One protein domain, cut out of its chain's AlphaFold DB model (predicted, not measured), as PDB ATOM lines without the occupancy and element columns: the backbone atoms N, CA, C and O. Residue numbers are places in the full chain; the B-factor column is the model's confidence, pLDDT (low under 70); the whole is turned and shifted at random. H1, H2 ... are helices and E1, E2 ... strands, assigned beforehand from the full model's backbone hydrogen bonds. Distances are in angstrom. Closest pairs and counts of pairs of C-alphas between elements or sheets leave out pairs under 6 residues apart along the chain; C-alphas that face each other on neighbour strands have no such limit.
ATOM      1  N   LYS A  95     139.192 182.053 169.808       86.38
ATOM      2  CA  LYS A  95     139.331 180.671 170.264       86.38
ATOM      3  C   LYS A  95     138.270 179.795 169.601       86.38
ATOM      4  O   LYS A  95     137.084 180.114 169.661       86.38
ATOM      5  N   ARG A  96     138.698 178.678 169.012       82.81
ATOM      6  CA  ARG A  96     137.808 177.639 168.496       82.81
ATOM      7  C   ARG A  96     138.161 176.325 169.176       82.81
ATOM      8  O   ARG A  96     139.184 175.715 168.887       82.81
ATOM      9  N   ILE A  97     137.306 175.901 170.098       68.56
ATOM     10  CA  ILE A  97     137.361 174.548 170.654       68.56
ATOM     11  C   ILE A  97     136.694 173.662 169.588       68.56
ATOM     12  O   ILE A  97     135.579 173.958 169.173       68.56
ATOM     13  N   SER A  98     137.457 172.725 169.023       62.75
ATOM     14  CA  SER A  98     137.290 172.112 167.691       62.75
ATOM     15  C   SER A  98     135.890 171.615 167.299       62.75
ATOM     16  O   SER A  98     135.165 171.069 168.122       62.75
ATOM     17  N   GLU A  99     135.621 171.627 165.989       54.97
ATOM     18  CA  GLU A  99     134.860 170.565 165.311       54.97
ATOM     19  C   GLU A  99     135.893 169.687 164.587       54.97
ATOM     20  O   GLU A  99     136.823 170.222 163.976       54.97
ATOM     21  N   GLU A 100     135.794 168.362 164.696       56.19
ATOM     22  CA  GLU A 100     136.693 167.441 163.993       56.19
ATOM     23  C   GLU A 100     136.496 167.587 162.477       56.19
ATOM     24  O   GLU A 100     135.524 167.101 161.913       56.19
ATOM     25  N   LEU A 101     137.422 168.279 161.807       62.50
ATOM     26  CA  LEU A 101     137.457 168.393 160.340       62.50
ATOM     27  C   LEU A 101     138.116 167.180 159.671       62.50
ATOM     28  O   LEU A 101     138.151 167.080 158.444       62.50
ATOM     29  N   VAL A 102     138.685 166.283 160.474       74.12
ATOM     30  CA  VAL A 102     139.493 165.164 160.010       74.12
ATOM     31  C   VAL A 102     138.763 163.869 160.371       74.12
ATOM     32  O   VAL A 102     138.483 163.657 161.548       74.12
ATOM     33  N   PRO A 103     138.485 162.979 159.406       83.75
ATOM     34  CA  PRO A 103     137.799 161.704 159.614       83.75
ATOM     35  C   PRO A 103     138.675 160.633 160.289       83.75
ATOM     36  O   PRO A 103     138.642 159.458 159.918       83.75
ATOM     37  N   LEU A 104     139.480 161.037 161.272       88.00
ATOM     38  CA  LEU A 104     140.261 160.132 162.099       88.00
ATOM     39  C   LEU A 104     140.454 160.665 163.514       88.00
ATOM     40  O   LEU A 104     140.479 161.874 163.763       88.00
ATOM     41  N   THR A 105     140.700 159.724 164.415       90.44
ATOM     42  CA  THR A 105     141.278 159.980 165.730       90.44
ATOM     43  C   THR A 105     142.738 159.544 165.731       90.44
ATOM     44  O   THR A 105     143.156 158.686 164.949       90.44
ATOM     45  N   CYS A 106     143.540 160.145 166.604       94.19
ATOM     46  CA  CYS A 106     144.931 159.763 166.783       94.19
ATOM     47  C   CYS A 106     145.246 159.658 168.269       94.19
ATOM     48  O   CYS A 106     144.923 160.558 169.041       94.19
ATOM     49  N   ILE A 107     145.891 158.564 168.659       95.06
ATOM     50  CA  ILE A 107     146.284 158.296 170.041       95.06
ATOM     51  C   ILE A 107     147.803 158.161 170.085       95.06
ATOM     52  O   ILE A 107     148.391 157.462 169.262       95.06
ATOM     53  N   VAL A 108     148.440 158.852 171.030       97.06
ATOM     54  CA  VAL A 108     149.873 158.697 171.305       97.06
ATOM     55  C   VAL A 108     150.082 157.370 172.023       97.06
ATOM     56  O   VAL A 108     149.402 157.097 173.010       97.06
ATOM     57  N   ASN A 109     151.008 156.554 171.530       97.44
ATOM     58  CA  ASN A 109     151.298 155.252 172.120       97.44
ATOM     59  C   ASN A 109     152.144 155.399 173.400       97.44
ATOM     60  O   ASN A 109     152.757 156.440 173.647       97.44
ATOM     61  N   ASP A 110     152.219 154.337 174.205       96.88
ATOM     62  CA  ASP A 110     152.915 154.347 175.504       96.88
ATOM     63  C   ASP A 110     154.413 154.676 175.407       96.88
ATOM     64  O   ASP A 110     154.996 155.234 176.339       96.88
ATOM     65  N   ASP A 111     155.039 154.378 174.264       96.31
ATOM     66  CA  ASP A 111     156.437 154.724 173.979       96.31
ATOM     67  C   ASP A 111     156.672 156.239 173.827       96.31
ATOM     68  O   ASP A 111     157.821 156.690 173.812       96.31
ATOM     69  N   LYS A 112     155.588 157.019 173.701       97.00
ATOM     70  CA  LYS A 112     155.559 158.457 173.412       97.00
ATOM     71  C   LYS A 112     156.341 158.850 172.161       97.00
ATOM     72  O   LYS A 112     156.668 160.016 171.996       97.00
ATOM     73  N   LYS A 113     156.681 157.914 171.285       97.12
ATOM     74  CA  LYS A 113     157.472 158.135 170.065       97.12
ATOM     75  C   LYS A 113     156.790 157.589 168.818       97.12
ATOM     76  O   LYS A 113     157.325 157.729 167.720       97.12
ATOM     77  N   SER A 114     155.617 156.999 168.980       97.81
ATOM     78  CA  SER A 114     154.722 156.613 167.907       97.81
ATOM     79  C   SER A 114     153.285 157.003 168.248       97.81
ATOM     80  O   SER A 114     152.939 157.310 169.395       97.81
ATOM     81  N   ALA A 115     152.440 157.026 167.226       97.94
ATOM     82  CA  ALA A 115     151.020 157.291 167.385       97.94
ATOM     83  C   ALA A 115     150.196 156.391 166.466       97.94
ATOM     84  O   ALA A 115     150.629 156.046 165.366       97.94
ATOM     85  N   THR A 116     148.999 156.031 166.910       97.44
ATOM     86  CA  THR A 116     148.063 155.197 166.158       97.44
ATOM     87  C   THR A 116     146.923 156.059 165.636       97.44
ATOM     88  O   THR A 116     146.179 156.660 166.411       97.44
ATOM     89  N   LEU A 117     146.787 156.108 164.313       94.56
ATOM     90  CA  LEU A 117     145.712 156.785 163.599       94.56
ATOM     91  C   LEU A 117     144.593 155.778 163.372       94.56
ATOM     92  O   LEU A 117     144.852 154.722 162.798       94.56
ATOM     93  N   THR A 118     143.368 156.105 163.773       92.94
ATOM     94  CA  THR A 118     142.174 155.299 163.487       92.94
ATOM     95  C   THR A 118     141.238 156.094 162.592       92.94
ATOM     96  O   THR A 118     140.646 157.077 163.030       92.94
ATOM     97  N   THR A 119     141.103 155.663 161.344       90.94
ATOM     98  CA  THR A 119     140.282 156.345 160.337       90.94
ATOM     99  C   THR A 119     138.913 155.706 160.234       90.94
ATOM    100  O   THR A 119     138.813 154.485 160.127       90.94
ATOM    101  N   ASP A 120     137.873 156.538 160.219       89.12
ATOM    102  CA  ASP A 120     136.515 156.143 159.846       89.12
ATOM    103  C   ASP A 120     136.363 156.285 158.329       89.12
ATOM    104  O   ASP A 120     136.303 157.391 157.790       89.12
ATOM    105  N   TRP A 121     136.275 155.161 157.620       87.31
ATOM    106  CA  TRP A 121     136.159 155.145 156.165       87.31
ATOM    107  C   TRP A 121     134.826 155.687 155.641       87.31
ATOM    108  O   TRP A 121     134.790 156.200 154.521       87.31
ATOM    109  N   ASN A 122     133.747 155.652 156.429       86.31
ATOM    110  CA  ASN A 122     132.482 156.277 156.035       86.31
ATOM    111  C   ASN A 122     132.611 157.798 156.037       86.31
ATOM    112  O   ASN A 122     132.095 158.466 155.136       86.31
ATOM    113  N   TYR A 123     133.288 158.351 157.044       85.88
ATOM    114  CA  TYR A 123     133.512 159.787 157.111       85.88
ATOM    115  C   TYR A 123     134.602 160.222 156.121       85.88
ATOM    116  O   TYR A 123     134.406 161.181 155.373       85.88
ATOM    117  N   ALA A 124     135.685 159.451 156.001       87.38
ATOM    118  CA  ALA A 124     136.761 159.694 155.048       87.38
ATOM    119  C   ALA A 124     136.289 159.666 153.598       87.38
ATOM    120  O   ALA A 124     136.682 160.526 152.817       87.38
ATOM    121  N   SER A 125     135.391 158.755 153.226       84.56
ATOM    122  CA  SER A 125     134.835 158.752 151.872       84.56
ATOM    123  C   SER A 125     134.047 160.032 151.567       84.56
ATOM    124  O   SER A 125     134.159 160.577 150.472       84.56
ATOM    125  N   LYS A 126     133.319 160.579 152.551       83.19
ATOM    126  CA  LYS A 126     132.564 161.835 152.396       83.19
ATOM    127  C   LYS A 126     133.460 163.072 152.344       83.19
ATOM    128  O   LYS A 126     133.198 163.964 151.548       83.19
ATOM    129  N   VAL A 127     134.475 163.143 153.207       81.94
ATOM    130  CA  VAL A 127     135.331 164.336 153.350       81.94
ATOM    131  C   VAL A 127     136.464 164.332 152.336       81.94
ATOM    132  O   VAL A 127     136.741 165.355 151.722       81.94
ATOM    133  N   TRP A 128     137.124 163.191 152.156       84.81
ATOM    134  CA  TRP A 128     138.326 163.049 151.333       84.81
ATOM    135  C   TRP A 128     138.056 162.458 149.947       84.81
ATOM    136  O   TRP A 128     138.942 162.480 149.094       84.81
ATOM    137  N   GLY A 129     136.862 161.908 149.700       81.44
ATOM    138  CA  GLY A 129     136.534 161.269 148.421       81.44
ATOM    139  C   GLY A 129     137.281 159.954 148.177       81.44
ATOM    140  O   GLY A 129     137.303 159.461 147.050       81.44
ATOM    141  N   PHE A 130     137.919 159.380 149.203       78.50
ATOM    142  CA  PHE A 130     138.577 158.085 149.068       78.50
ATOM    143  C   PHE A 130     137.558 156.948 148.964       78.50
ATOM    144  O   PHE A 130     136.479 156.978 149.566       78.50
ATOM    145  N   ILE A 131     137.929 155.919 148.204       70.31
ATOM    146  CA  ILE A 131     137.163 154.677 148.132       70.31
ATOM    147  C   ILE A 131     137.449 153.883 149.417       70.31
ATOM    148  O   ILE A 131     138.622 153.745 149.774       70.31
ATOM    149  N   PRO A 132     136.417 153.368 150.115       63.22
ATOM    150  CA  PRO A 132     136.598 152.554 151.311       63.22
ATOM    151  C   PRO A 132     137.578 151.402 151.074       63.22
ATOM    152  O   PRO A 132     137.591 150.799 149.998       63.22
ATOM    153  N   ASN A 133     138.381 151.088 152.090       64.00
ATOM    154  CA  ASN A 133     139.437 150.081 152.032       64.00
ATOM    155  C   ASN A 133     138.882 148.668 151.774       64.00
ATOM    156  O   ASN A 133     138.618 147.939 152.725       64.00
ATOM    157  N   GLY A 134     138.677 148.298 150.505       58.81
ATOM    158  CA  GLY A 134     138.689 146.930 149.962       58.81
ATOM    159  C   GLY A 134     137.863 145.829 150.652       58.81
ATOM    160  O   GLY A 134     138.045 144.668 150.302       58.81
ATOM    161  N   GLY A 135     136.987 146.146 151.611       56.12
ATOM    162  CA  GLY A 135     136.250 145.175 152.433       56.12
ATOM    163  C   GLY A 135     136.757 144.966 153.873       56.12
ATOM    164  O   GLY A 135     136.210 144.114 154.565       56.12
ATOM    165  N   ASN A 136     137.728 145.741 154.372       56.44
ATOM    166  CA  ASN A 136     138.340 145.572 155.707       56.44
ATOM    167  C   ASN A 136     137.539 146.173 156.888       56.44
ATOM    168  O   ASN A 136     138.073 146.341 157.982       56.44
ATOM    169  N   GLY A 137     136.255 146.481 156.693       69.44
ATOM    170  CA  GLY A 137     135.405 147.114 157.706       69.44
ATOM    171  C   GLY A 137     135.429 148.647 157.674       69.44
ATOM    172  O   GLY A 137     136.003 149.264 156.779       69.44
ATOM    173  N   ILE A 138     134.731 149.266 158.633       82.31
ATOM    174  CA  ILE A 138     134.511 150.727 158.688       82.31
ATOM    175  C   ILE A 138     135.745 151.471 159.216       82.31
ATOM    176  O   ILE A 138     135.959 152.624 158.858       82.31
ATOM    177  N   TYR A 139     136.573 150.810 160.026       87.81
ATOM    178  CA  TYR A 139     137.730 151.422 160.668       87.81
ATOM    179  C   TYR A 139     139.033 150.796 160.186       87.81
ATOM    180  O   TYR A 139     139.125 149.579 160.042       87.81
ATOM    181  N   GLU A 140     140.060 151.618 159.990       88.94
ATOM    182  CA  GLU A 140     141.425 151.151 159.745       88.94
ATOM    183  C   GLU A 140     142.410 151.861 160.665       88.94
ATOM    184  O   GLU A 140     142.316 153.071 160.872       88.94
ATOM    185  N   GLN A 141     143.382 151.097 161.164       92.75
ATOM    186  CA  GLN A 141     144.476 151.617 161.969       92.75
ATOM    187  C   GLN A 141     145.783 151.679 161.180       92.75
ATOM    188  O   GLN A 141     146.150 150.739 160.468       92.75
ATOM    189  N   LYS A 142     146.504 152.791 161.329       94.12
ATOM    190  CA  LYS A 142     147.855 152.997 160.796       94.12
ATOM    191  C   LYS A 142     148.754 153.556 161.887       94.12
ATOM    192  O   LYS A 142     148.353 154.452 162.624       94.12
ATOM    193  N   ASN A 143     149.991 153.075 161.937       96.25
ATOM    194  CA  ASN A 143     150.996 153.617 162.843       96.25
ATOM    195  C   ASN A 143     151.745 154.768 162.171       96.25
ATOM    196  O   ASN A 143     152.210 154.642 161.037       96.25
ATOM    197  N   SER A 144     151.901 155.861 162.908       97.12
ATOM    198  CA  SER A 144     152.801 156.961 162.601       97.12
ATOM    199  C   SER A 144     154.058 156.848 163.452       97.12
ATOM    200  O   SER A 144     153.983 156.664 164.667       97.12
ATOM    201  N   ASN A 145     155.214 156.949 162.799       97.06
ATOM    202  CA  ASN A 145     156.534 156.855 163.418       97.06
ATOM    203  C   ASN A 145     157.443 157.990 162.914       97.06
ATOM    204  O   ASN A 145     157.027 158.852 162.137       97.06
ATOM    205  N   GLY A 146     158.717 157.954 163.317       96.44
ATOM    206  CA  GLY A 146     159.746 158.876 162.824       96.44
ATOM    207  C   GLY A 146     159.805 160.215 163.560       96.44
ATOM    208  O   GLY A 146     160.483 161.124 163.093       96.44
ATOM    209  N   PHE A 147     159.124 160.327 164.703       98.19
ATOM    210  CA  PHE A 147     159.194 161.494 165.575       98.19
ATOM    211  C   PHE A 147     160.584 161.637 166.199       98.19
ATOM    212  O   PHE A 147     161.200 160.655 166.624       98.19
ATOM    213  N   GLN A 148     161.083 162.869 166.282       96.81
ATOM    214  CA  GLN A 148     162.439 163.160 166.760       96.81
ATOM    215  C   GLN A 148     162.527 163.269 168.291       96.81
ATOM    216  O   GLN A 148     163.624 163.340 168.843       96.81
ATOM    217  N   GLY A 149     161.388 163.265 168.989       95.31
ATOM    218  CA  GLY A 149     161.299 163.410 170.441       95.31
ATOM    219  C   GLY A 149     160.088 162.698 171.045       95.31
ATOM    220  O   GLY A 149     159.346 162.011 170.349       95.31
ATOM    221  N   GLU A 150     159.901 162.859 172.356       98.31
ATOM    222  CA  GLU A 150     158.682 162.404 173.038       98.31
ATOM    223  C   GLU A 150     157.499 163.312 172.673       98.31
ATOM    224  O   GLU A 150     157.586 164.533 172.809       98.31
ATOM    225  N   ILE A 151     156.390 162.711 172.261       98.38
ATOM    226  CA  ILE A 151     155.103 163.347 172.005       98.38
ATOM    227  C   ILE A 151     154.394 163.556 173.347       98.38
ATOM    228  O   ILE A 151     154.286 162.638 174.163       98.38
ATOM    229  N   VAL A 152     153.886 164.766 173.574       96.44
ATOM    230  CA  VAL A 152     153.127 165.119 174.785       96.44
ATOM    231  C   VAL A 152     151.659 165.422 174.511       96.44
ATOM    232  O   VAL A 152     150.851 165.355 175.435       96.44
ATOM    233  N   ASN A 153     151.312 165.767 173.270       94.69
ATOM    234  CA  ASN A 153     149.933 165.989 172.851       94.69
ATOM    235  C   ASN A 153     149.791 165.771 171.338       94.69
ATOM    236  O   ASN A 153     150.748 165.976 170.593       94.69
ATOM    237  N   VAL A 154     148.589 165.413 170.895       95.12
ATOM    238  CA  VAL A 154     148.224 165.296 169.483       95.12
ATOM    239  C   VAL A 154     146.844 165.899 169.259       95.12
ATOM    240  O   VAL A 154     145.951 165.723 170.084       95.12
ATOM    241  N   ILE A 155     146.661 166.598 168.138       92.69
ATOM    242  CA  ILE A 155     145.336 167.036 167.687       92.69
ATOM    243  C   ILE A 155     145.128 166.725 166.208       92.69
ATOM    244  O   ILE A 155     146.054 166.823 165.397       92.69
ATOM    245  N   SER A 156     143.878 166.433 165.866       91.12
ATOM    246  CA  SER A 156     143.375 166.463 164.496       91.12
ATOM    247  C   SER A 156     142.935 167.881 164.140       91.12
ATOM    248  O   SER A 156     142.179 168.516 164.875       91.12
ATOM    249  N   THR A 157     143.417 168.401 163.015       90.00
ATOM    250  CA  THR A 157     143.110 169.755 162.542       90.00
ATOM    251  C   THR A 157     143.108 169.832 161.012       90.00
ATOM    252  O   THR A 157     143.506 168.907 160.311       90.00
ATOM    253  N   GLY A 158     142.646 170.952 160.479       88.19
ATOM    254  CA  GLY A 158     142.734 171.310 159.077       88.19
ATOM    255  C   GLY A 158     142.411 172.786 158.898       88.19
ATOM    256  O   GLY A 158     141.949 173.456 159.824       88.19
ATOM    257  N   TRP A 159     142.659 173.288 157.695       89.06
ATOM    258  CA  TRP A 159     142.306 174.647 157.291       89.06
ATOM    259  C   TRP A 159     141.713 174.649 155.886       89.06
ATOM    260  O   TRP A 159     141.782 173.664 155.157       89.06
ATOM    261  N   GLY A 160     141.134 175.778 155.486       81.69
ATOM    262  CA  GLY A 160     140.495 175.905 154.180       81.69
ATOM    263  C   GLY A 160     139.221 175.063 154.037       81.69
ATOM    264  O   GLY A 160     138.628 174.619 155.016       81.69
ATOM    265  N   GLN A 161     138.769 174.904 152.791       74.06
ATOM    266  CA  GLN A 161     137.517 174.212 152.448       74.06
ATOM    267  C   GLN A 161     137.745 172.841 151.790       74.06
ATOM    268  O   GLN A 161     136.793 172.231 151.311       74.06
ATOM    269  N   THR A 162     138.993 172.363 151.722       76.25
ATOM    270  CA  THR A 162     139.332 171.110 151.034       76.25
ATOM    271  C   THR A 162     139.939 170.084 151.982       76.25
ATOM    272  O   THR A 162     140.563 170.408 152.992       76.25
ATOM    273  N   ALA A 163     139.760 168.815 151.615       77.31
ATOM    274  CA  ALA A 163     140.334 167.649 152.279       77.31
ATOM    275  C   ALA A 163     141.858 167.718 152.441       77.31
ATOM    276  O   ALA A 163     142.401 167.215 153.426       77.31
ATOM    277  N   ASP A 164     142.525 168.340 151.469       83.25
ATOM    278  CA  ASP A 164     143.976 168.338 151.277       83.25
ATOM    279  C   ASP A 164     144.745 168.839 152.499       83.25
ATOM    280  O   ASP A 164     145.862 168.404 152.766       83.25
ATOM    281  N   TYR A 165     144.120 169.717 153.278       89.56
ATOM    282  CA  TYR A 165     144.724 170.378 154.428       89.56
ATOM    283  C   TYR A 165     144.502 169.646 155.758       89.56
ATOM    284  O   TYR A 165     144.950 170.111 156.806       89.56
ATOM    285  N   SER A 166     143.846 168.483 155.730       90.56
ATOM    286  CA  SER A 166     143.715 167.602 156.894       90.56
ATOM    287  C   SER A 166     145.091 167.231 157.450       90.56
ATOM    288  O   SER A 166     145.938 166.689 156.739       90.56
ATOM    289  N   THR A 167     145.314 167.518 158.729       93.56
ATOM    290  CA  THR A 167     146.627 167.475 159.373       93.56
ATOM    291  C   THR A 167     146.521 166.947 160.798       93.56
ATOM    292  O   THR A 167     145.634 167.329 161.558       93.56
ATOM    293  N   LEU A 168     147.472 166.104 161.183       95.69
ATOM    294  CA  LEU A 168     147.761 165.827 162.585       95.69
ATOM    295  C   LEU A 168     148.928 166.693 163.035       95.69
ATOM    296  O   LEU A 168     149.953 166.738 162.349       95.69
ATOM    297  N   LEU A 169     148.777 167.345 164.183       97.12
ATOM    298  CA  LEU A 169     149.849 168.080 164.847       97.12
ATOM    299  C   LEU A 169     150.234 167.371 166.134       97.12
ATOM    300  O   LEU A 169     149.365 166.974 166.907       97.12
ATOM    301  N   PHE A 170     151.535 167.275 166.371       98.25
ATOM    302  CA  PHE A 170     152.126 166.619 167.526       98.25
ATOM    303  C   PHE A 170     152.970 167.635 168.281       98.25
ATOM    304  O   PHE A 170     153.941 168.169 167.746       98.25
ATOM    305  N   LEU A 171     152.586 167.919 169.524       98.12
ATOM    306  CA  LEU A 171     153.398 168.728 170.420       98.12
ATOM    307  C   LEU A 171     154.473 167.832 171.021       98.12
ATOM    308  O   LEU A 171     154.160 166.800 171.622       98.12
ATOM    309  N   MET A 172     155.720 168.253 170.885       98.44
ATOM    310  CA  MET A 172     156.878 167.536 171.393       98.44
ATOM    311  C   MET A 172     157.271 168.067 172.773       98.44
ATOM    312  O   MET A 172     157.066 169.236 173.098       98.44
ATOM    313  N   LYS A 173     157.873 167.210 173.602       97.81
ATOM    314  CA  LYS A 173     158.330 167.553 174.960       97.81
ATOM    315  C   LYS A 173     159.367 168.677 174.993       97.81
ATOM    316  O   LYS A 173     159.470 169.369 175.999       97.81
ATOM    317  N   ASP A 174     160.128 168.848 173.914       97.25
ATOM    318  CA  ASP A 174     161.118 169.920 173.756       97.25
ATOM    319  C   ASP A 174     160.501 171.261 173.308       97.25
ATOM    320  O   ASP A 174     161.234 172.207 173.030       97.25
ATOM    321  N   GLY A 175     159.169 171.356 173.226       97.12
ATOM    322  CA  GLY A 175     158.459 172.567 172.817       97.12
ATOM    323  C   GLY A 175     158.445 172.805 171.307       97.12
ATOM    324  O   GLY A 175     158.085 173.896 170.866       97.12
ATOM    325  N   THR A 176     158.837 171.819 170.498       98.62
ATOM    326  CA  THR A 176     158.672 171.866 169.037       98.62
ATOM    327  C   THR A 176     157.357 171.214 168.604       98.62
ATOM    328  O   THR A 176     156.685 170.547 169.393       98.62
ATOM    329  N   VAL A 177     156.963 171.428 167.347       98.56
ATOM    330  CA  VAL A 177     155.764 170.813 166.761       98.56
ATOM    331  C   VAL A 177     156.157 170.007 165.533       98.56
ATOM    332  O   VAL A 177     156.845 170.518 164.651       98.56
ATOM    333  N   GLU A 178     155.706 168.760 165.471       98.69
ATOM    334  CA  GLU A 178     155.811 167.883 164.302       98.69
ATOM    335  C   GLU A 178     154.424 167.625 163.700       98.69
ATOM    336  O   GLU A 178     153.401 167.902 164.332       98.69
ATOM    337  N   TYR A 179     154.360 167.122 162.464       97.88
ATOM    338  CA  TYR A 179     153.083 166.991 161.762       97.88
ATOM    339  C   TYR A 179     153.023 165.839 160.758       97.88
ATOM    340  O   TYR A 179     154.039 165.383 160.226       97.88
ATOM    341  N   VAL A 180     151.792 165.414 160.461       96.88
ATOM    342  CA  VAL A 180     151.471 164.473 159.381       96.88
ATOM    343  C   VAL A 180     150.365 165.074 158.500       96.88
ATOM    344  O   VAL A 180     149.255 165.290 158.995       96.88
ATOM    345  N   PRO A 181     150.620 165.325 157.200       94.56
ATOM    346  CA  PRO A 181     149.594 165.716 156.236       94.56
ATOM    347  C   PRO A 181     148.742 164.488 155.900       94.56
ATOM    348  O   PRO A 181     149.152 163.619 155.131       94.56
ATOM    349  N   VAL A 182     147.566 164.378 156.505       92.44
ATOM    350  CA  VAL A 182     146.785 163.135 156.533       92.44
ATOM    351  C   VAL A 182     146.334 162.720 155.136       92.44
ATOM    352  O   VAL A 182     146.512 161.568 154.741       92.44
ATOM    353  N   TYR A 183     145.801 163.658 154.355       89.44
ATOM    354  CA  TYR A 183     145.336 163.355 153.004       89.44
ATOM    355  C   TYR A 183     146.485 162.865 152.102       89.44
ATOM    356  O   TYR A 183     146.362 161.854 151.406       89.44
ATOM    357  N   ASN A 184     147.657 163.509 152.190       90.94
ATOM    358  CA  ASN A 184     148.874 163.053 151.515       90.94
ATOM    359  C   ASN A 184     149.342 161.678 152.007       90.94
ATOM    360  O   ASN A 184     149.764 160.851 151.197       90.94
ATOM    361  N   ALA A 185     149.275 161.432 153.316       92.62
ATOM    362  CA  ALA A 185     149.693 160.172 153.915       92.62
ATOM    363  C   ALA A 185     148.901 158.995 153.337       92.62
ATOM    364  O   ALA A 185     149.496 157.981 152.986       92.62
ATOM    365  N   TYR A 186     147.592 159.159 153.135       89.44
ATOM    366  CA  TYR A 186     146.754 158.156 152.478       89.44
ATOM    367  C   TYR A 186     147.047 158.008 150.983       89.44
ATOM    368  O   TYR A 186     147.154 156.882 150.500       89.44
ATOM    369  N   LYS A 187     147.257 159.112 150.253       87.62
ATOM    370  CA  LYS A 187     147.644 159.056 148.830       87.62
ATOM    371  C   LYS A 187     148.983 158.349 148.598       87.62
ATOM    372  O   LYS A 187     149.158 157.685 147.584       87.62
ATOM    373  N   THR A 188     149.931 158.511 149.518       90.94
ATOM    374  CA  THR A 188     151.318 158.035 149.363       90.94
ATOM    375  C   THR A 188     151.652 156.816 150.220       90.94
ATOM    376  O   THR A 188     152.771 156.316 150.154       90.94
ATOM    377  N   SER A 189     150.702 156.333 151.027       91.88
ATOM    378  CA  SER A 189     150.923 155.304 152.055       91.88
ATOM    379  C   SER A 189     152.082 155.631 153.012       91.88
ATOM    380  O   SER A 189     152.789 154.737 153.475       91.88
ATOM    381  N   ASN A 190     152.293 156.915 153.312       94.81
ATOM    382  CA  ASN A 190     153.362 157.382 154.191       94.81
ATOM    383  C   ASN A 190     152.793 158.164 155.377       94.81
ATOM    384  O   ASN A 190     152.542 159.364 155.285       94.81
ATOM    385  N   TYR A 191     152.630 157.462 156.495       95.81
ATOM    386  CA  TYR A 191     152.013 157.967 157.722       95.81
ATOM    387  C   TYR A 191     153.025 158.517 158.732       95.81
ATOM    388  O   TYR A 191     152.650 158.855 159.851       95.81
ATOM    389  N   ASN A 192     154.307 158.583 158.374       97.44
ATOM    390  CA  ASN A 192     155.354 159.050 159.278       97.44
ATOM    391  C   ASN A 192     155.338 160.573 159.420       97.44
ATOM    392  O   ASN A 192     154.916 161.290 158.507       97.44
ATOM    393  N   SER A 193     155.860 161.049 160.550       97.88
ATOM    394  CA  SER A 193     156.106 162.471 160.767       97.88
ATOM    395  C   SER A 193     156.910 163.076 159.611       97.88
ATOM    396  O   SER A 193     157.858 162.472 159.099       97.88
ATOM    397  N   ARG A 194     156.551 164.300 159.214       97.62
ATOM    398  CA  ARG A 194     157.333 165.127 158.280       97.62
ATOM    399  C   ARG A 194     158.440 165.922 158.977       97.62
ATOM    400  O   ARG A 194     159.117 166.721 158.335       97.62
ATOM    401  N   GLY A 195     158.657 165.660 160.265       97.44
ATOM    402  CA  GLY A 195     159.626 166.344 161.103       97.44
ATOM    403  C   GLY A 195     159.086 167.649 161.676       97.44
ATOM    404  O   GLY A 195     157.896 167.966 161.586       97.44
ATOM    405  N   LYS A 196     159.994 168.401 162.302       97.62
ATOM    406  CA  LYS A 196     159.682 169.645 163.010       97.62
ATOM    407  C   LYS A 196     159.285 170.755 162.043       97.62
ATOM    408  O   LYS A 196     159.930 170.955 161.014       97.62
ATOM    409  N   ILE A 197     158.272 171.529 162.418       97.81
ATOM    410  CA  ILE A 197     157.912 172.761 161.720       97.81
ATOM    411  C   ILE A 197     159.001 173.803 162.004       97.81
ATOM    412  O   ILE A 197     159.195 174.235 163.141       97.81
ATOM    413  N   SER A 198     159.737 174.195 160.963       95.00
ATOM    414  CA  SER A 198     160.851 175.138 161.091       95.00
ATOM    415  C   SER A 198     160.396 176.481 161.674       95.00
ATOM    416  O   SER A 198     159.399 177.050 161.235       95.00
ATOM    417  N   GLY A 199     161.141 176.994 162.657       94.94
ATOM    418  CA  GLY A 199     160.865 178.279 163.310       94.94
ATOM    419  C   GLY A 199     159.735 178.264 164.349       94.94
ATOM    420  O   GLY A 199     159.462 179.305 164.944       94.94
ATOM    421  N   VAL A 200     159.103 177.111 164.594       97.56
ATOM    422  CA  VAL A 200     158.048 176.936 165.604       97.56
ATOM    423  C   VAL A 200     158.633 176.217 166.824       97.56
ATOM    424  O   VAL A 200     158.777 174.993 166.842       97.56
ATOM    425  N   THR A 201     159.000 176.999 167.840       97.19
ATOM    426  CA  THR A 201     159.648 176.538 169.081       97.19
ATOM    427  C   THR A 201     158.983 177.140 170.315       97.19
ATOM    428  O   THR A 201     158.202 178.091 170.208       97.19
ATOM    429  N   ASP A 202     159.329 176.608 171.489       97.19
ATOM    430  CA  ASP A 202     158.850 177.067 172.801       97.19
ATOM    431  C   ASP A 202     157.326 176.963 172.957       97.19
ATOM    432  O   ASP A 202     156.682 177.752 173.651       97.19
ATOM    433  N   ILE A 203     156.737 175.981 172.274       97.38
ATOM    434  CA  ILE A 203     155.303 175.737 172.235       97.38
ATOM    435  C   ILE A 203     154.877 174.947 173.467       97.38
ATOM    436  O   ILE A 203     155.486 173.946 173.836       97.38
ATOM    437  N   VAL A 204     153.776 175.380 174.077       95.75
ATOM    438  CA  VAL A 204     153.128 174.691 175.205       95.75
ATOM    439  C   VAL A 204     151.707 174.242 174.876       95.75
ATOM    440  O   VAL A 204     151.119 173.457 175.616       95.75
ATOM    441  N   TYR A 205     151.147 174.731 173.767       94.44
ATOM    442  CA  TYR A 205     149.789 174.427 173.341       94.44
ATOM    443  C   TYR A 205     149.689 174.360 171.816       94.44
ATOM    444  O   TYR A 205     150.234 175.201 171.107       94.44
ATOM    445  N   ILE A 206     148.943 173.375 171.323       94.38
ATOM    446  CA  ILE A 206     148.500 173.273 169.930       94.38
ATOM    447  C   ILE A 206     146.974 173.250 169.922       94.38
ATOM    448  O   ILE A 206     146.354 172.667 170.813       94.38
ATOM    449  N   GLY A 207     146.362 173.893 168.933       91.75
ATOM    450  CA  GLY A 207     144.910 174.012 168.883       91.75
ATOM    451  C   GLY A 207     144.408 174.646 167.600       91.75
ATOM    452  O   GLY A 207     145.101 174.654 166.586       91.75
ATOM    453  N   ASN A 208     143.197 175.194 167.670       91.25
ATOM    454  CA  ASN A 208     142.546 175.861 166.553       91.25
ATOM    455  C   ASN A 208     142.031 177.242 166.960       91.25
ATOM    456  O   ASN A 208     141.575 177.462 168.088       91.25
ATOM    457  N   VAL A 209     142.038 178.156 165.999       91.25
ATOM    458  CA  VAL A 209     141.336 179.438 166.083       91.25
ATOM    459  C   VAL A 209     140.344 179.560 164.939       91.25
ATOM    460  O   VAL A 209     140.459 178.884 163.916       91.25
ATOM    461  N   SER A 210     139.342 180.411 165.122       89.00
ATOM    462  CA  SER A 210     138.465 180.848 164.053       89.00
ATOM    463  C   SER A 210     138.877 182.221 163.542       89.00
ATOM    464  O   SER A 210     139.222 183.113 164.318       89.00
ATOM    465  N   THR A 211     138.813 182.381 162.226       86.62
ATOM    466  CA  THR A 211     138.966 183.666 161.534       86.62
ATOM    467  C   THR A 211     137.978 183.705 160.380       86.62
ATOM    468  O   THR A 211     137.939 182.780 159.576       86.62
ATOM    469  N   ASN A 212     137.120 184.727 160.319       80.69
ATOM    470  CA  ASN A 212     136.141 184.901 159.235       80.69
ATOM    471  C   ASN A 212     135.323 183.629 158.894       80.69
ATOM    472  O   ASN A 212     135.021 183.369 157.734       80.69
ATOM    473  N   GLY A 213     134.989 182.812 159.904       73.69
ATOM    474  CA  GLY A 213     134.263 181.541 159.744       73.69
ATOM    475  C   GLY A 213     135.131 180.314 159.418       73.69
ATOM    476  O   GLY A 213     134.654 179.186 159.534       73.69
ATOM    477  N   TYR A 214     136.409 180.504 159.094       81.50
ATOM    478  CA  TYR A 214     137.375 179.436 158.834       81.50
ATOM    479  C   TYR A 214     138.001 178.894 160.117       81.50
ATOM    480  O   TYR A 214     137.921 179.511 161.180       81.50
ATOM    481  N   CYS A 215     138.595 177.707 160.013       87.44
ATOM    482  CA  CYS A 215     139.414 177.094 161.049       87.44
ATOM    483  C   CYS A 215     140.886 177.242 160.663       87.44
ATOM    484  O   CYS A 215     141.244 176.972 159.518       87.44
ATOM    485  N   GLU A 216     141.715 177.660 161.614       91.00
ATOM    486  CA  GLU A 216     143.155 177.806 161.437       91.00
ATOM    487  C   GLU A 216     143.902 177.059 162.550       91.00
ATOM    488  O   GLU A 216     143.639 177.320 163.732       91.00
ATOM    489  N   PRO A 217     144.831 176.145 162.213       93.69
ATOM    490  CA  PRO A 217     145.675 175.490 163.200       93.69
ATOM    491  C   PRO A 217     146.658 176.481 163.818       93.69
ATOM    492  O   PRO A 217     147.262 177.296 163.114       93.69
ATOM    493  N   ILE A 218     146.880 176.354 165.124       95.19
ATOM    494  CA  ILE A 218     147.827 177.190 165.859       95.19
ATOM    495  C   ILE A 218     148.796 176.388 166.719       95.19
ATOM    496  O   ILE A 218     148.483 175.296 167.199       95.19
ATOM    497  N   ALA A 219     149.949 177.001 166.974       96.62
ATOM    498  CA  ALA A 219     150.878 176.625 168.030       96.62
ATOM    499  C   ALA A 219     151.172 177.855 168.893       96.62
ATOM    500  O   ALA A 219     151.510 178.911 168.359       96.62
ATOM    501  N   MET A 220     151.045 177.730 170.210       96.00
ATOM    502  CA  MET A 220     151.141 178.837 171.157       96.00
ATOM    503  C   MET A 220     152.229 178.607 172.210       96.00
ATOM    504  O   MET A 220     152.360 177.513 172.769       96.00
ATOM    505  N   LYS A 221     152.972 179.677 172.497       96.19
ATOM    506  CA  LYS A 221     153.984 179.788 173.549       96.19
ATOM    507  C   LYS A 221     153.363 180.093 174.913       96.19
ATOM    508  O   LYS A 221     152.211 180.502 175.024       96.19
ATOM    509  N   SER A 222     154.141 179.929 175.978       93.38
ATOM    510  CA  SER A 222     153.679 180.173 177.355       93.38
ATOM    511  C   SER A 222     153.283 181.627 177.645       93.38
ATOM    512  O   SER A 222     152.459 181.863 178.524       93.38
ATOM    513  N   ASP A 223     153.817 182.596 176.900       92.94
ATOM    514  CA  ASP A 223     153.470 184.021 177.013       92.94
ATOM    515  C   ASP A 223     152.171 184.408 176.268       92.94
ATOM    516  O   ASP A 223     151.759 185.576 176.273       92.94
ATOM    517  N   GLY A 224     151.517 183.433 175.629       92.69
ATOM    518  CA  GLY A 224     150.300 183.602 174.840       92.69
ATOM    519  C   GLY A 224     150.534 184.041 173.393       92.69
ATOM    520  O   GLY A 224     149.562 184.180 172.653       92.69
ATOM    521  N   SER A 225     151.783 184.263 172.967       95.69
ATOM    522  CA  SER A 225     152.095 184.461 171.549       95.69
ATOM    523  C   SER A 225     151.930 183.170 170.764       95.69
ATOM    524  O   SER A 225     152.196 182.077 171.268       95.69
ATOM    525  N   PHE A 226     151.437 183.271 169.532       96.38
ATOM    526  CA  PHE A 226     151.108 182.088 168.743       96.38
ATOM    527  C   PHE A 226     151.368 182.265 167.255       96.38
ATOM    528  O   PHE A 226     151.337 183.368 166.717       96.38
ATOM    529  N   TYR A 227     151.595 181.136 166.597       96.94
ATOM    530  CA  TYR A 227     151.712 181.016 165.154       96.94
ATOM    531  C   TYR A 227     150.390 180.534 164.564       96.94
ATOM    532  O   TYR A 227     149.785 179.603 165.100       96.94
ATOM    533  N   ILE A 228     149.997 181.095 163.424       95.19
ATOM    534  CA  ILE A 228     149.087 180.444 162.479       95.19
ATOM    535  C   ILE A 228     149.909 179.470 161.639       95.19
ATOM    536  O   ILE A 228     150.872 179.869 160.982       95.19
ATOM    537  N   LEU A 229     149.556 178.187 161.665       95.94
ATOM    538  CA  LEU A 229     150.380 177.145 161.055       95.94
ATOM    539  C   LEU A 229     150.052 176.886 159.584       95.94
ATOM    540  O   LEU A 229     150.905 176.350 158.887       95.94
ATOM    541  N   SER A 230     148.871 177.258 159.088       92.81
ATOM    542  CA  SER A 230     148.438 176.911 157.724       92.81
ATOM    543  C   SER A 230     149.406 177.396 156.642       92.81
ATOM    544  O   SER A 230     149.820 176.606 155.798       92.81
ATOM    545  N   ASP A 231     149.823 178.661 156.674       88.25
ATOM    546  CA  ASP A 231     150.739 179.211 155.669       88.25
ATOM    547  C   ASP A 231     152.159 178.639 155.801       88.25
ATOM    548  O   ASP A 231     152.809 178.353 154.793       88.25
ATOM    549  N   ILE A 232     152.608 178.370 157.031       95.00
ATOM    550  CA  ILE A 232     153.897 177.711 157.292       95.00
ATOM    551  C   ILE A 232     153.880 176.293 156.708       95.00
ATOM    552  O   ILE A 232     154.808 175.889 156.008       95.00
ATOM    553  N   LEU A 233     152.798 175.550 156.952       95.25
ATOM    554  CA  LEU A 233     152.609 174.179 156.489       95.25
ATOM    555  C   LEU A 233     152.476 174.105 154.965       95.25
ATOM    556  O   LEU A 233     153.137 173.263 154.354       95.25
ATOM    557  N   LYS A 234     151.720 175.007 154.324       91.38
ATOM    558  CA  LYS A 234     151.674 175.122 152.852       91.38
ATOM    559  C   LYS A 234     153.073 175.326 152.265       91.38
ATOM    560  O   LYS A 234     153.433 174.666 151.292       91.38
ATOM    561  N   GLY A 235     153.888 176.172 152.903       90.69
ATOM    562  CA  GLY A 235     155.271 176.446 152.501       90.69
ATOM    563  C   GLY A 235     156.198 175.225 152.512       90.69
ATOM    564  O   GLY A 235     157.250 175.259 151.880       90.69
ATOM    565  N   THR A 236     155.812 174.124 153.166       91.38
ATOM    566  CA  THR A 236     156.602 172.879 153.182       91.38
ATOM    567  C   THR A 236     156.494 172.065 151.892       91.38
ATOM    568  O   THR A 236     157.255 171.121 151.704       91.38
TER     569      THR A 236
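What this domain is: This is residues 95 to 236 of the 241 residues of an uncharacterized protein of Clostridium sp. CAG:465 (UniProt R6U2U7). Three small sheets of three strands each stand face to face in turn as a stack, with E4 E5 E6 between E1 E2 E3 and E7 E8 E9; three short helices sit at their margins. Residues 95 to 96 pair with E7, in the third sheet, and the next residues cross to E1, in the first. The printed part has 142 residues, with the order E1 E2 H1 E3 E4 E5 E6 H2 E7 E8 E9 H3; each sheet is antiparallel, in the order of its strand numbers. The class is mixed, helices and strands; the whole is compact, with a radius of gyration of the C-alphas of 14.6 A and spans of 49 by 39 by 25 A.

How they stand to each other: Residues 95 to 96 pair antiparallel with residues 208 to 209 of E7, residues 203 to 211. E1, residues 104 to 108, and E2, residues 115 to 120, form a hairpin, with N 107 and O 116 at 3.0 A. H1, residues 121 to 128, only grazes this sheet, with its residues 121 to 124. E3, residues 139 to 144, is antiparallel to E2, with N 117 and O 142 at 2.8 A. E4, residues 151 to 157, E5, residues 167 to 172, and E6, residues 177 to 181, form a meander, each strand the antiparallel neighbour of the one before; N 155 and O 169 are 3.0 A apart, N 170 and O 178 2.8 A. The closest C-alphas of E1 and E4 are those of Thr 105 and Ser 156, 6.9 A. H2, residues 182 to 188, only grazes the sheet of E4, with its residues 182 to 185. E7, E8, residues 214 to 221, and E9, residues 226 to 228, form another meander, with N 209 and O 216 at 2.9 A and N 227 and O 219 at 2.8 A. The closest C-alphas of E5 and E7 are those of Leu 171 and Ile 206, 6.7 A. H3, residues 229 to 234, is on the third sheet at a height of 4.7 A, over none of its strands; its closest C-alphas with E8 are those of Leu 229 and Pro 217, 5.4 A. In H2 and H3 every O i to N i+4 pair is within hydrogen-bond range; in H1 3 of 4.

Where its parts are: E1 begins at C-alpha 104, (140.261, 160.132, 162.099). E7 spans 21.1 A and bends by 58 degrees at residue 206; E8 spans 22.2 A. H3 ends at C-alpha 234, (151.674, 175.122, 152.852).

The domain as a whole: The C-alphas farthest apart are those of Gly 135 and Asp 223, 49.1 A. The printed part has no cut; the link H2 to E7 is long, residues 189 to 202. Residues 97 to 101 and 132 to 137 of the model have pLDDT under 70.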